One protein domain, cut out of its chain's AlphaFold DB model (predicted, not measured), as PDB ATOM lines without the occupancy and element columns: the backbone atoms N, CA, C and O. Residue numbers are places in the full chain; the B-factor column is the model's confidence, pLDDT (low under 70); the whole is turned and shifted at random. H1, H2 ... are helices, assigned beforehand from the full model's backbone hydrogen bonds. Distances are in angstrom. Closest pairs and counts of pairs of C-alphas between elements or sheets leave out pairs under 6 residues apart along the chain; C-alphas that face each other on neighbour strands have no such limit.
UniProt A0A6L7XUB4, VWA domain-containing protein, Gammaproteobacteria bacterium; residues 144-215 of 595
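AT A GLANCE: This is residues 144 to 215 of the 595 residues of the protein "VWA domain-containing protein" of Gammaproteobacteria bacterium (UniProt A0A6L7XUB4). Four helices ring a small core, each running the opposite way to the one before: H2 and H3 make a close hairpin, H4 folds back from H3 at a slant, and H1 lies across the open side between H2 and H4. The ring is loose on that side, where H1 comes close to H2 and touches H4 with residues 153 to 157 alone. The printed part has 72 residues, with the helices H1, H2, H3 and H4 in that order and no named strand, and its class is all helix. It is compact, with a radius of gyration of the C-alphas of 10.9 A, and its rounded outline spans 29 by 26 by 18 A.

HOW THE PARTS SIT: Start at residues 144 to 159, which are H1, and look next at H2, residues 166 to 179. These two are close but not clearly touching: their closest C-alphas, those of Val 154 and Thr 169, are 7.3 A apart, and they run opposite ways at a steep tilt of 50 degrees. Go on to H3, residues 184 to 195, which touches H2 and forms a helical hairpin with it; they run opposite ways at a shallow tilt of 25 degrees, and their closest C-alphas, those of Ala 172 and Thr 194, are 5.2 A apart. H4, residues 199 to 213, forms a second helical hairpin with H3, opposite ways at a steep tilt of 45 degrees. H3 touches H4 with residues 188 to 192 alone, and the closest C-alphas, those of Ser 192 and Lys 202, are 6.3 A apart. H4 also touches H1, opposite ways at a steep tilt of 45 degrees, and the closest C-alphas, those of Leu 157 and Thr 208, are 6.5 A apart. The packing of the helices is mostly crossed, but only just: 1 of these 3 touching pairs is at a shallow tilt. H1 and H3 are apart, and so are H2 and H4. In H1, H2, H3 and H4 every O i to N i+4 pair is within hydrogen-bond range.

IN THESE COORDINATES: Find C-alpha 144 at (2.656, 37.553, -9.875); from there H1 runs 22.9 A to C-alpha 159. H2 begins at C-alpha 166, at (4.852, 45.134, 6.668), and covers 19.8 A to C-alpha 179. H3 measures 15.8 A from C-alpha 184 to C-alpha 195. H4 covers 21.1 A from C-alpha 199 to C-alpha 213, which you find at (20.482, 40.987, -8.009).

THE WHOLE: The two C-alphas farthest apart, those of Gly 144 and Arg 199, are 32.1 A apart. The printed part has no cut. The links from H2 to H3 and from H3 to H4 are tight, and the one from H1 to H2 is short. In the B-factor column the mean pLDDT of the printed part is 78.3; look for values under 70 at residues 144 to 149, 182, 211 and 213 to 215.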
ATOM      1  N   GLY A 144       2.386  38.670 -10.795       36.06
ATOM      2  CA  GLY A 144       2.656  37.553  -9.875       36.06
ATOM      3  C   GLY A 144       4.138  37.167  -9.725       36.06
ATOM      4  O   GLY A 144       4.590  36.862  -8.622       36.06
ATOM      5  N   GLY A 145       4.925  37.224 -10.805       45.41
ATOM      6  CA  GLY A 145       6.363  36.913 -10.760       45.41
ATOM      7  C   GLY A 145       7.211  37.997 -10.075       45.41
ATOM      8  O   GLY A 145       8.199  37.693  -9.394       45.41
ATOM      9  N   VAL A 146       6.805  39.263 -10.208       54.72
ATOM     10  CA  VAL A 146       7.471  40.409  -9.575       54.72
ATOM     11  C   VAL A 146       7.219  40.394  -8.066       54.72
ATOM     12  O   VAL A 146       8.165  40.533  -7.291       54.72
ATOM     13  N   ASP A 147       5.984  40.116  -7.646       57.53
ATOM     14  CA  ASP A 147       5.572  40.048  -6.240       57.53
ATOM     15  C   ASP A 147       6.335  38.964  -5.465       57.53
ATOM     16  O   ASP A 147       6.825  39.204  -4.354       57.53
ATOM     17  N   ILE A 148       6.504  37.783  -6.069       57.84
ATOM     18  CA  ILE A 148       7.286  36.677  -5.497       57.84
ATOM     19  C   ILE A 148       8.757  37.088  -5.345       57.84
ATOM     20  O   ILE A 148       9.347  36.905  -4.275       57.84
ATOM     21  N   THR A 149       9.349  37.687  -6.380       67.50
ATOM     22  CA  THR A 149      10.755  38.124  -6.373       67.50
ATOM     23  C   THR A 149      10.999  39.222  -5.334       67.50
ATOM     24  O   THR A 149      11.954  39.150  -4.556       67.50
ATOM     25  N   PHE A 150      10.100  40.200  -5.244       75.62
ATOM     26  CA  PHE A 150      10.172  41.279  -4.264       75.62
ATOM     27  C   PHE A 150       9.991  40.773  -2.824       75.62
ATOM     28  O   PHE A 150      10.758  41.134  -1.930       75.62
ATOM     29  N   THR A 151       9.045  39.860  -2.592       76.62
ATOM     30  CA  THR A 151       8.825  39.247  -1.272       76.62
ATOM     31  C   THR A 151      10.040  38.426  -0.815       76.62
ATOM     32  O   THR A 151      10.410  38.457   0.366       76.62
ATOM     33  N   ARG A 152      10.730  37.748  -1.746       70.94
ATOM     34  CA  ARG A 152      12.021  37.087  -1.486       70.94
ATOM     35  C   ARG A 152      13.116  38.098  -1.127       70.94
ATOM     36  O   ARG A 152      13.829  37.869  -0.149       70.94
ATOM     37  N   PHE A 153      13.215  39.227  -1.833       80.12
ATOM     38  CA  PHE A 153      14.184  40.290  -1.524       80.12
ATOM     39  C   PHE A 153      13.967  40.889  -0.125       80.12
ATOM     40  O   PHE A 153      14.900  40.982   0.672       80.12
ATOM     41  N   VAL A 154      12.719  41.208   0.228       82.88
ATOM     42  CA  VAL A 154      12.352  41.714   1.563       82.88
ATOM     43  C   VAL A 154      12.654  40.684   2.659       82.88
ATOM     44  O   VAL A 154      13.087  41.047   3.754       82.88
ATOM     45  N   SER A 155      12.494  39.392   2.368       78.62
ATOM     46  CA  SER A 155      12.876  38.312   3.288       78.62
ATOM     47  C   SER A 155      14.398  38.218   3.472       78.62
ATOM     48  O   SER A 155      14.865  38.089   4.605       78.62
ATOM     49  N   ALA A 156      15.182  38.366   2.399       75.62
ATOM     50  CA  ALA A 156      16.643  38.431   2.475       75.62
ATOM     51  C   ALA A 156      17.125  39.648   3.290       75.62
ATOM     52  O   ALA A 156      18.000  39.505   4.142       75.62
ATOM     53  N   LEU A 157      16.501  40.822   3.114       82.50
ATOM     54  CA  LEU A 157      16.778  42.026   3.912       82.50
ATOM     55  C   LEU A 157      16.500  41.824   5.409       82.50
ATOM     56  O   LEU A 157      17.335  42.187   6.239       82.50
ATOM     57  N   ARG A 158      15.370  41.197   5.768       81.50
ATOM     58  CA  ARG A 158      15.053  40.857   7.169       81.50
ATOM     59  C   ARG A 158      16.101  39.925   7.775       81.50
ATOM     60  O   ARG A 158      16.566  40.167   8.886       81.50
ATOM     61  N   ASN A 159      16.530  38.908   7.027       73.31
ATOM     62  CA  ASN A 159      17.596  37.998   7.455       73.31
ATOM     63  C   ASN A 159      18.971  38.708   7.543       73.31
ATOM     64  O   ASN A 159      19.838  38.282   8.308       73.31
ATOM     65  N   ALA A 160      19.172  39.798   6.794       74.94
ATOM     66  CA  ALA A 160      20.349  40.667   6.831       74.94
ATOM     67  C   ALA A 160      20.299  41.756   7.922       74.94
ATOM     68  O   ALA A 160      21.101  42.691   7.894       74.94
ATOM     69  N   ASP A 161      19.385  41.645   8.893       77.12
ATOM     70  CA  ASP A 161      19.212  42.615   9.983       77.12
ATOM     71  C   ASP A 161      18.877  44.032   9.463       77.12
ATOM     72  O   ASP A 161      19.336  45.043   9.997       77.12
ATOM     73  N   VAL A 162      18.100  44.123   8.376       84.44
ATOM     74  CA  VAL A 162      17.441  45.355   7.909       84.44
ATOM     75  C   VAL A 162      15.961  45.266   8.272       84.44
ATOM     76  O   VAL A 162      15.259  44.333   7.872       84.44
ATOM     77  N   ARG A 163      15.469  46.217   9.072       79.12
ATOM     78  CA  ARG A 163      14.167  46.100   9.740       79.12
ATOM     79  C   ARG A 163      12.999  46.531   8.844       79.12
ATOM     80  O   ARG A 163      12.352  47.531   9.112       79.12
ATOM     81  N   ALA A 164      12.690  45.743   7.815       84.25
ATOM     82  CA  ALA A 164      11.560  45.997   6.917       84.25
ATOM     83  C   ALA A 164      10.212  45.554   7.529       84.25
ATOM     84  O   ALA A 164       9.866  44.365   7.492       84.25
ATOM     85  N   SER A 165       9.426  46.488   8.079       83.38
ATOM     86  CA  SER A 165       8.063  46.207   8.569       83.38
ATOM     87  C   SER A 165       7.067  45.920   7.426       83.38
ATOM     88  O   SER A 165       7.356  46.239   6.269       83.38
ATOM     89  N   PRO A 166       5.881  45.333   7.695       83.25
ATOM     90  CA  PRO A 166       4.852  45.134   6.668       83.25
ATOM     91  C   PRO A 166       4.396  46.442   6.001       83.25
ATOM     92  O   PRO A 166       4.254  46.482   4.784       83.25
ATOM     93  N   ALA A 167       4.254  47.529   6.767       82.75
ATOM     94  CA  ALA A 167       3.879  48.838   6.226       82.75
ATOM     95  C   ALA A 167       4.964  49.415   5.297       82.75
ATOM     96  O   ALA A 167       4.663  49.876   4.201       82.75
ATOM     97  N   GLU A 168       6.242  49.323   5.682       86.19
ATOM     98  CA  GLU A 168       7.360  49.734   4.817       86.19
ATOM     99  C   GLU A 168       7.505  48.834   3.586       86.19
ATOM    100  O   GLU A 168       7.939  49.303   2.538       86.19
ATOM    101  N   THR A 169       7.110  47.560   3.692       87.00
ATOM    102  CA  THR A 169       7.078  46.619   2.562       87.00
ATOM    103  C   THR A 169       6.062  47.064   1.510       87.00
ATOM    104  O   THR A 169       6.394  47.058   0.329       87.00
ATOM    105  N   LEU A 170       4.866  47.503   1.925       85.25
ATOM    106  CA  LEU A 170       3.844  48.043   1.019       85.25
ATOM    107  C   LEU A 170       4.314  49.340   0.343       85.25
ATOM    108  O   LEU A 170       4.286  49.436  -0.877       85.25
ATOM    109  N   VAL A 171       4.860  50.294   1.105       86.06
ATOM    110  CA  VAL A 171       5.390  51.556   0.543       86.06
ATOM    111  C   VAL A 171       6.542  51.307  -0.442       86.06
ATOM    112  O   VAL A 171       6.659  51.981  -1.463       86.06
ATOM    113  N   ALA A 172       7.400  50.326  -0.160       87.25
ATOM    114  CA  ALA A 172       8.477  49.923  -1.060       87.25
ATOM    115  C   ALA A 172       7.966  49.195  -2.318       87.25
ATOM    116  O   ALA A 172       8.577  49.311  -3.379       87.25
ATOM    117  N   PHE A 173       6.844  48.483  -2.216       85.19
ATOM    118  CA  PHE A 173       6.169  47.859  -3.350       85.19
ATOM    119  C   PHE A 173       5.504  48.901  -4.264       85.19
ATOM    120  O   PHE A 173       5.657  48.833  -5.482       85.19
ATOM    121  N   ASP A 174       4.865  49.929  -3.701       83.19
ATOM    122  CA  ASP A 174       4.343  51.059  -4.482       83.19
ATOM    123  C   ASP A 174       5.472  51.818  -5.198       83.19
ATOM    124  O   ASP A 174       5.348  52.153  -6.378       83.19
ATOM    125  N   ALA A 175       6.614  52.018  -4.529       84.81
ATOM    126  CA  ALA A 175       7.807  52.593  -5.150       84.81
ATOM    127  C   ALA A 175       8.351  51.715  -6.296       84.81
ATOM    128  O   ALA A 175       8.685  52.241  -7.357       84.81
ATOM    129  N   LEU A 176       8.380  50.385  -6.130       83.25
ATOM    130  CA  LEU A 176       8.745  49.437  -7.191       83.25
ATOM    131  C   LEU A 176       7.808  49.550  -8.406       83.25
ATOM    132  O   LEU A 176       8.290  49.561  -9.537       83.25
ATOM    133  N   ARG A 177       6.490  49.674  -8.193       82.38
ATOM    134  CA  ARG A 177       5.505  49.836  -9.281       82.38
ATOM    135  C   ARG A 177       5.673  51.148 -10.054       82.38
ATOM    136  O   ARG A 177       5.380  51.176 -11.243       82.38
ATOM    137  N   GLN A 178       6.132  52.216  -9.398       85.25
ATOM    138  CA  GLN A 178       6.339  53.529 -10.025       85.25
ATOM    139  C   GLN A 178       7.698  53.655 -10.731       85.25
ATOM    140  O   GLN A 178       7.775  54.251 -11.803       85.25
ATOM    141  N   VAL A 179       8.765  53.102 -10.147       83.50
ATOM    142  CA  VAL A 179      10.136  53.176 -10.690       83.50
ATOM    143  C   VAL A 179      10.399  52.090 -11.740       83.50
ATOM    144  O   VAL A 179      11.108  52.322 -12.721       83.50
ATOM    145  N   GLY A 180       9.813  50.906 -11.562       72.88
ATOM    146  CA  GLY A 180      10.081  49.731 -12.385       72.88
ATOM    147  C   GLY A 180      11.489  49.156 -12.183       72.88
ATOM    148  O   GLY A 180      12.244  49.565 -11.305       72.88
ATOM    149  N   VAL A 181      11.844  48.171 -13.014       70.44
ATOM    150  CA  VAL A 181      13.108  47.408 -12.911       70.44
ATOM    151  C   VAL A 181      14.121  47.715 -14.023       70.44
ATOM    152  O   VAL A 181      15.123  47.021 -14.154       70.44
ATOM    153  N   ARG A 182      13.858  48.737 -14.849       66.00
ATOM    154  CA  ARG A 182      14.693  49.086 -16.017       66.00
ATOM    155  C   ARG A 182      15.978  49.833 -15.651       66.00
ATOM    156  O   ARG A 182      16.973  49.678 -16.349       66.00
ATOM    157  N   ASP A 183      15.944  50.630 -14.586       74.12
ATOM    158  CA  ASP A 183      17.107  51.337 -14.052       74.12
ATOM    159  C   ASP A 183      17.461  50.749 -12.673       74.12
ATOM    160  O   ASP A 183      16.713  50.952 -11.710       74.12
ATOM    161  N   PRO A 184      18.572  49.999 -12.554       71.31
ATOM    162  CA  PRO A 184      18.952  49.356 -11.304       71.31
ATOM    163  C   PRO A 184      19.515  50.333 -10.265       71.31
ATOM    164  O   PRO A 184      19.427  50.044  -9.073       71.31
ATOM    165  N   GLU A 185      20.070  51.481 -10.676       77.19
ATOM    166  CA  GLU A 185      20.541  52.510  -9.742       77.19
ATOM    167  C   GLU A 185      19.343  53.214  -9.101       77.19
ATOM    168  O   GLU A 185      19.256  53.300  -7.873       77.19
ATOM    169  N   LEU A 186      18.377  53.630  -9.925       80.50
ATOM    170  CA  LEU A 186      17.147  54.273  -9.468       80.50
ATOM    171  C   LEU A 186      16.298  53.325  -8.607       80.50
ATOM    172  O   LEU A 186      15.801  53.734  -7.555       80.50
ATOM    173  N   LEU A 187      16.187  52.050  -8.998       81.81
ATOM    174  CA  LEU A 187      15.507  51.017  -8.211       81.81
ATOM    175  C   LEU A 187      16.173  50.803  -6.845       81.81
ATOM    176  O   LEU A 187      15.485  50.782  -5.820       81.81
ATOM    177  N   ARG A 188      17.506  50.657  -6.810       85.25
ATOM    178  CA  ARG A 188      18.274  50.502  -5.564       85.25
ATOM    179  C   ARG A 188      18.027  51.677  -4.629       85.25
ATOM    180  O   ARG A 188      17.780  51.473  -3.440       85.25
ATOM    181  N   ASP A 189      18.102  52.894  -5.151       87.62
ATOM    182  CA  ASP A 189      18.050  54.103  -4.338       87.62
ATOM    183  C   ASP A 189      16.620  54.377  -3.836       87.62
ATOM    184  O   ASP A 189      16.443  54.692  -2.655       87.62
ATOM    185  N   ALA A 190      15.593  54.125  -4.658       87.81
ATOM    186  CA  ALA A 190      14.191  54.166  -4.241       87.81
ATOM    187  C   ALA A 190      13.889  53.150  -3.123       87.81
ATOM    188  O   ALA A 190      13.363  53.523  -2.070       87.81
ATOM    189  N   LEU A 191      14.298  51.887  -3.298       89.19
ATOM    190  CA  LEU A 191      14.097  50.840  -2.293       89.19
ATOM    191  C   LEU A 191      14.928  51.071  -1.016       89.19
ATOM    192  O   LEU A 191      14.474  50.756   0.085       89.19
ATOM    193  N   SER A 192      16.112  51.679  -1.128       92.44
ATOM    194  CA  SER A 192      16.946  52.084   0.014       92.44
ATOM    195  C   SER A 192      16.263  53.157   0.871       92.44
ATOM    196  O   SER A 192      16.314  53.104   2.100       92.44
ATOM    197  N   LEU A 193      15.574  54.121   0.250       90.62
ATOM    198  CA  LEU A 193      14.820  55.162   0.960       90.62
ATOM    199  C   LEU A 193      13.581  54.601   1.682       90.62
ATOM    200  O   LEU A 193      13.279  54.997   2.817       90.62
ATOM    201  N   THR A 194      12.878  53.651   1.064       90.88
ATOM    202  CA  THR A 194      11.671  53.050   1.646       90.88
ATOM    203  C   THR A 194      11.980  52.003   2.720       90.88
ATOM    204  O   THR A 194      11.284  51.995   3.735       90.88
ATOM    205  N   LEU A 195      13.028  51.182   2.567       89.75
ATOM    206  CA  LEU A 195      13.301  50.017   3.430       89.75
ATOM    207  C   LEU A 195      14.446  50.194   4.446       89.75
ATOM    208  O   LEU A 195      14.534  49.392   5.374       89.75
ATOM    209  N   ALA A 196      15.318  51.202   4.315       90.50
ATOM    210  CA  ALA A 196      16.477  51.377   5.199       90.50
ATOM    211  C   ALA A 196      16.554  52.794   5.803       90.50
ATOM    212  O   ALA A 196      16.780  53.788   5.109       90.50
ATOM    213  N   LYS A 197      16.381  52.901   7.128       87.12
ATOM    214  CA  LYS A 197      16.235  54.197   7.821       87.12
ATOM    215  C   LYS A 197      17.549  54.715   8.402       87.12
ATOM    216  O   LYS A 197      17.825  55.910   8.331       87.12
ATOM    217  N   THR A 198      18.389  53.834   8.936       87.19
ATOM    218  CA  THR A 198      19.695  54.188   9.509       87.19
ATOM    219  C   THR A 198      20.839  54.045   8.502       87.19
ATOM    220  O   THR A 198      20.764  53.288   7.535       87.19
ATOM    221  N   ARG A 199      21.969  54.726   8.755       81.88
ATOM    222  CA  ARG A 199      23.189  54.592   7.933       81.88
ATOM    223  C   ARG A 199      23.720  53.150   7.891       81.88
ATOM    224  O   ARG A 199      24.212  52.720   6.854       81.88
ATOM    225  N   ALA A 200      23.598  52.413   8.997       74.50
ATOM    226  CA  ALA A 200      24.021  51.017   9.083       74.50
ATOM    227  C   ALA A 200      23.088  50.079   8.294       74.50
ATOM    228  O   ALA A 200      23.567  49.180   7.609       74.50
ATOM    229  N   GLU A 201      21.773  50.314   8.335       84.00
ATOM    230  CA  GLU A 201      20.818  49.585   7.492       84.00
ATOM    231  C   GLU A 201      21.014  49.898   6.013       84.00
ATOM    232  O   GLU A 201      20.970  48.974   5.219       84.00
ATOM    233  N   LYS A 202      21.294  51.151   5.627       86.44
ATOM    234  CA  LYS A 202      21.560  51.498   4.218       86.44
ATOM    235  C   LYS A 202      22.791  50.788   3.660       86.44
ATOM    236  O   LYS A 202      22.780  50.378   2.504       86.44
ATOM    237  N   GLN A 203      23.819  50.582   4.484       79.06
ATOM    238  CA  GLN A 203      24.974  49.770   4.103       79.06
ATOM    239  C   GLN A 203      24.592  48.289   3.926       79.06
ATOM    240  O   GLN A 203      24.865  47.715   2.875       79.06
ATOM    241  N   ARG A 204      23.900  47.682   4.904       78.62
ATOM    242  CA  ARG A 204      23.441  46.280   4.806       78.62
ATOM    243  C   ARG A 204      22.446  46.066   3.663       78.62
ATOM    244  O   ARG A 204      22.495  45.034   3.001       78.62
ATOM    245  N   PHE A 205      21.588  47.049   3.400       88.81
ATOM    246  CA  PHE A 205      20.677  47.089   2.263       88.81
ATOM    247  C   PHE A 205      21.458  47.073   0.953       88.81
ATOM    248  O   PHE A 205      21.195  46.204   0.134       88.81
ATOM    249  N   ALA A 206      22.441  47.963   0.768       80.81
ATOM    250  CA  ALA A 206      23.244  48.000  -0.452       80.81
ATOM    251  C   ALA A 206      23.987  46.671  -0.673       80.81
ATOM    252  O   ALA A 206      23.877  46.077  -1.739       80.81
ATOM    253  N   GLU A 207      24.648  46.137   0.359       76.31
ATOM    254  CA  GLU A 207      25.321  44.832   0.287       76.31
ATOM    255  C   GLU A 207      24.351  43.679  -0.043       76.31
ATOM    256  O   GLU A 207      24.715  42.760  -0.776       76.31
ATOM    257  N   THR A 208      23.115  43.718   0.467       79.75
ATOM    258  CA  THR A 208      22.089  42.693   0.202       79.75
ATOM    259  C   THR A 208      21.450  42.859  -1.175       79.75
ATOM    260  O   THR A 208      21.219  41.859  -1.842       79.75
ATOM    261  N   PHE A 209      21.205  44.091  -1.627       81.19
ATOM    262  CA  PHE A 209      20.687  44.416  -2.957       81.19
ATOM    263  C   PHE A 209      21.660  43.940  -4.033       81.19
ATOM    264  O   PHE A 209      21.281  43.134  -4.879       81.19
ATOM    265  N   GLU A 210      22.933  44.339  -3.937       73.00
ATOM    266  CA  GLU A 210      23.975  43.880  -4.857       73.00
ATOM    267  C   GLU A 210      24.027  42.345  -4.861       73.00
ATOM    268  O   GLU A 210      23.921  41.734  -5.918       73.00
ATOM    269  N   ARG A 211      24.080  41.681  -3.695       69.94
ATOM    270  CA  ARG A 211      24.103  40.204  -3.631       69.94
ATOM    271  C   ARG A 211      22.847  39.537  -4.191       69.94
ATOM    272  O   ARG A 211      22.986  38.473  -4.779       69.94
ATOM    273  N   PHE A 212      21.658  40.100  -3.990       72.94
ATOM    274  CA  PHE A 212      20.400  39.514  -4.456       72.94
ATOM    275  C   PHE A 212      20.294  39.596  -5.984       72.94
ATOM    276  O   PHE A 212      20.055  38.585  -6.638       72.94
ATOM    277  N   PHE A 213      20.572  40.767  -6.563       68.69
ATOM    278  CA  PHE A 213      20.482  40.987  -8.009       68.69
ATOM    279  C   PHE A 213      21.733  40.526  -8.792       68.69
ATOM    280  O   PHE A 213      21.671  40.370 -10.009       68.69
ATOM    281  N   HIS A 214      22.858  40.219  -8.129       63.91
ATOM    282  CA  HIS A 214      24.043  39.614  -8.763       63.91
ATOM    283  C   HIS A 214      24.105  38.070  -8.697       63.91
ATOM    284  O   HIS A 214      25.135  37.505  -9.070       63.91
ATOM    285  N   GLN A 215      23.053  37.367  -8.266       58.47
ATOM    286  CA  GLN A 215      23.081  35.908  -8.047       58.47
ATOM    287  C   GLN A 215      22.570  35.038  -9.202       58.47
ATOM    288  O   GLN A 215      21.759  34.131  -9.026       58.47
TER     289      GLN A 215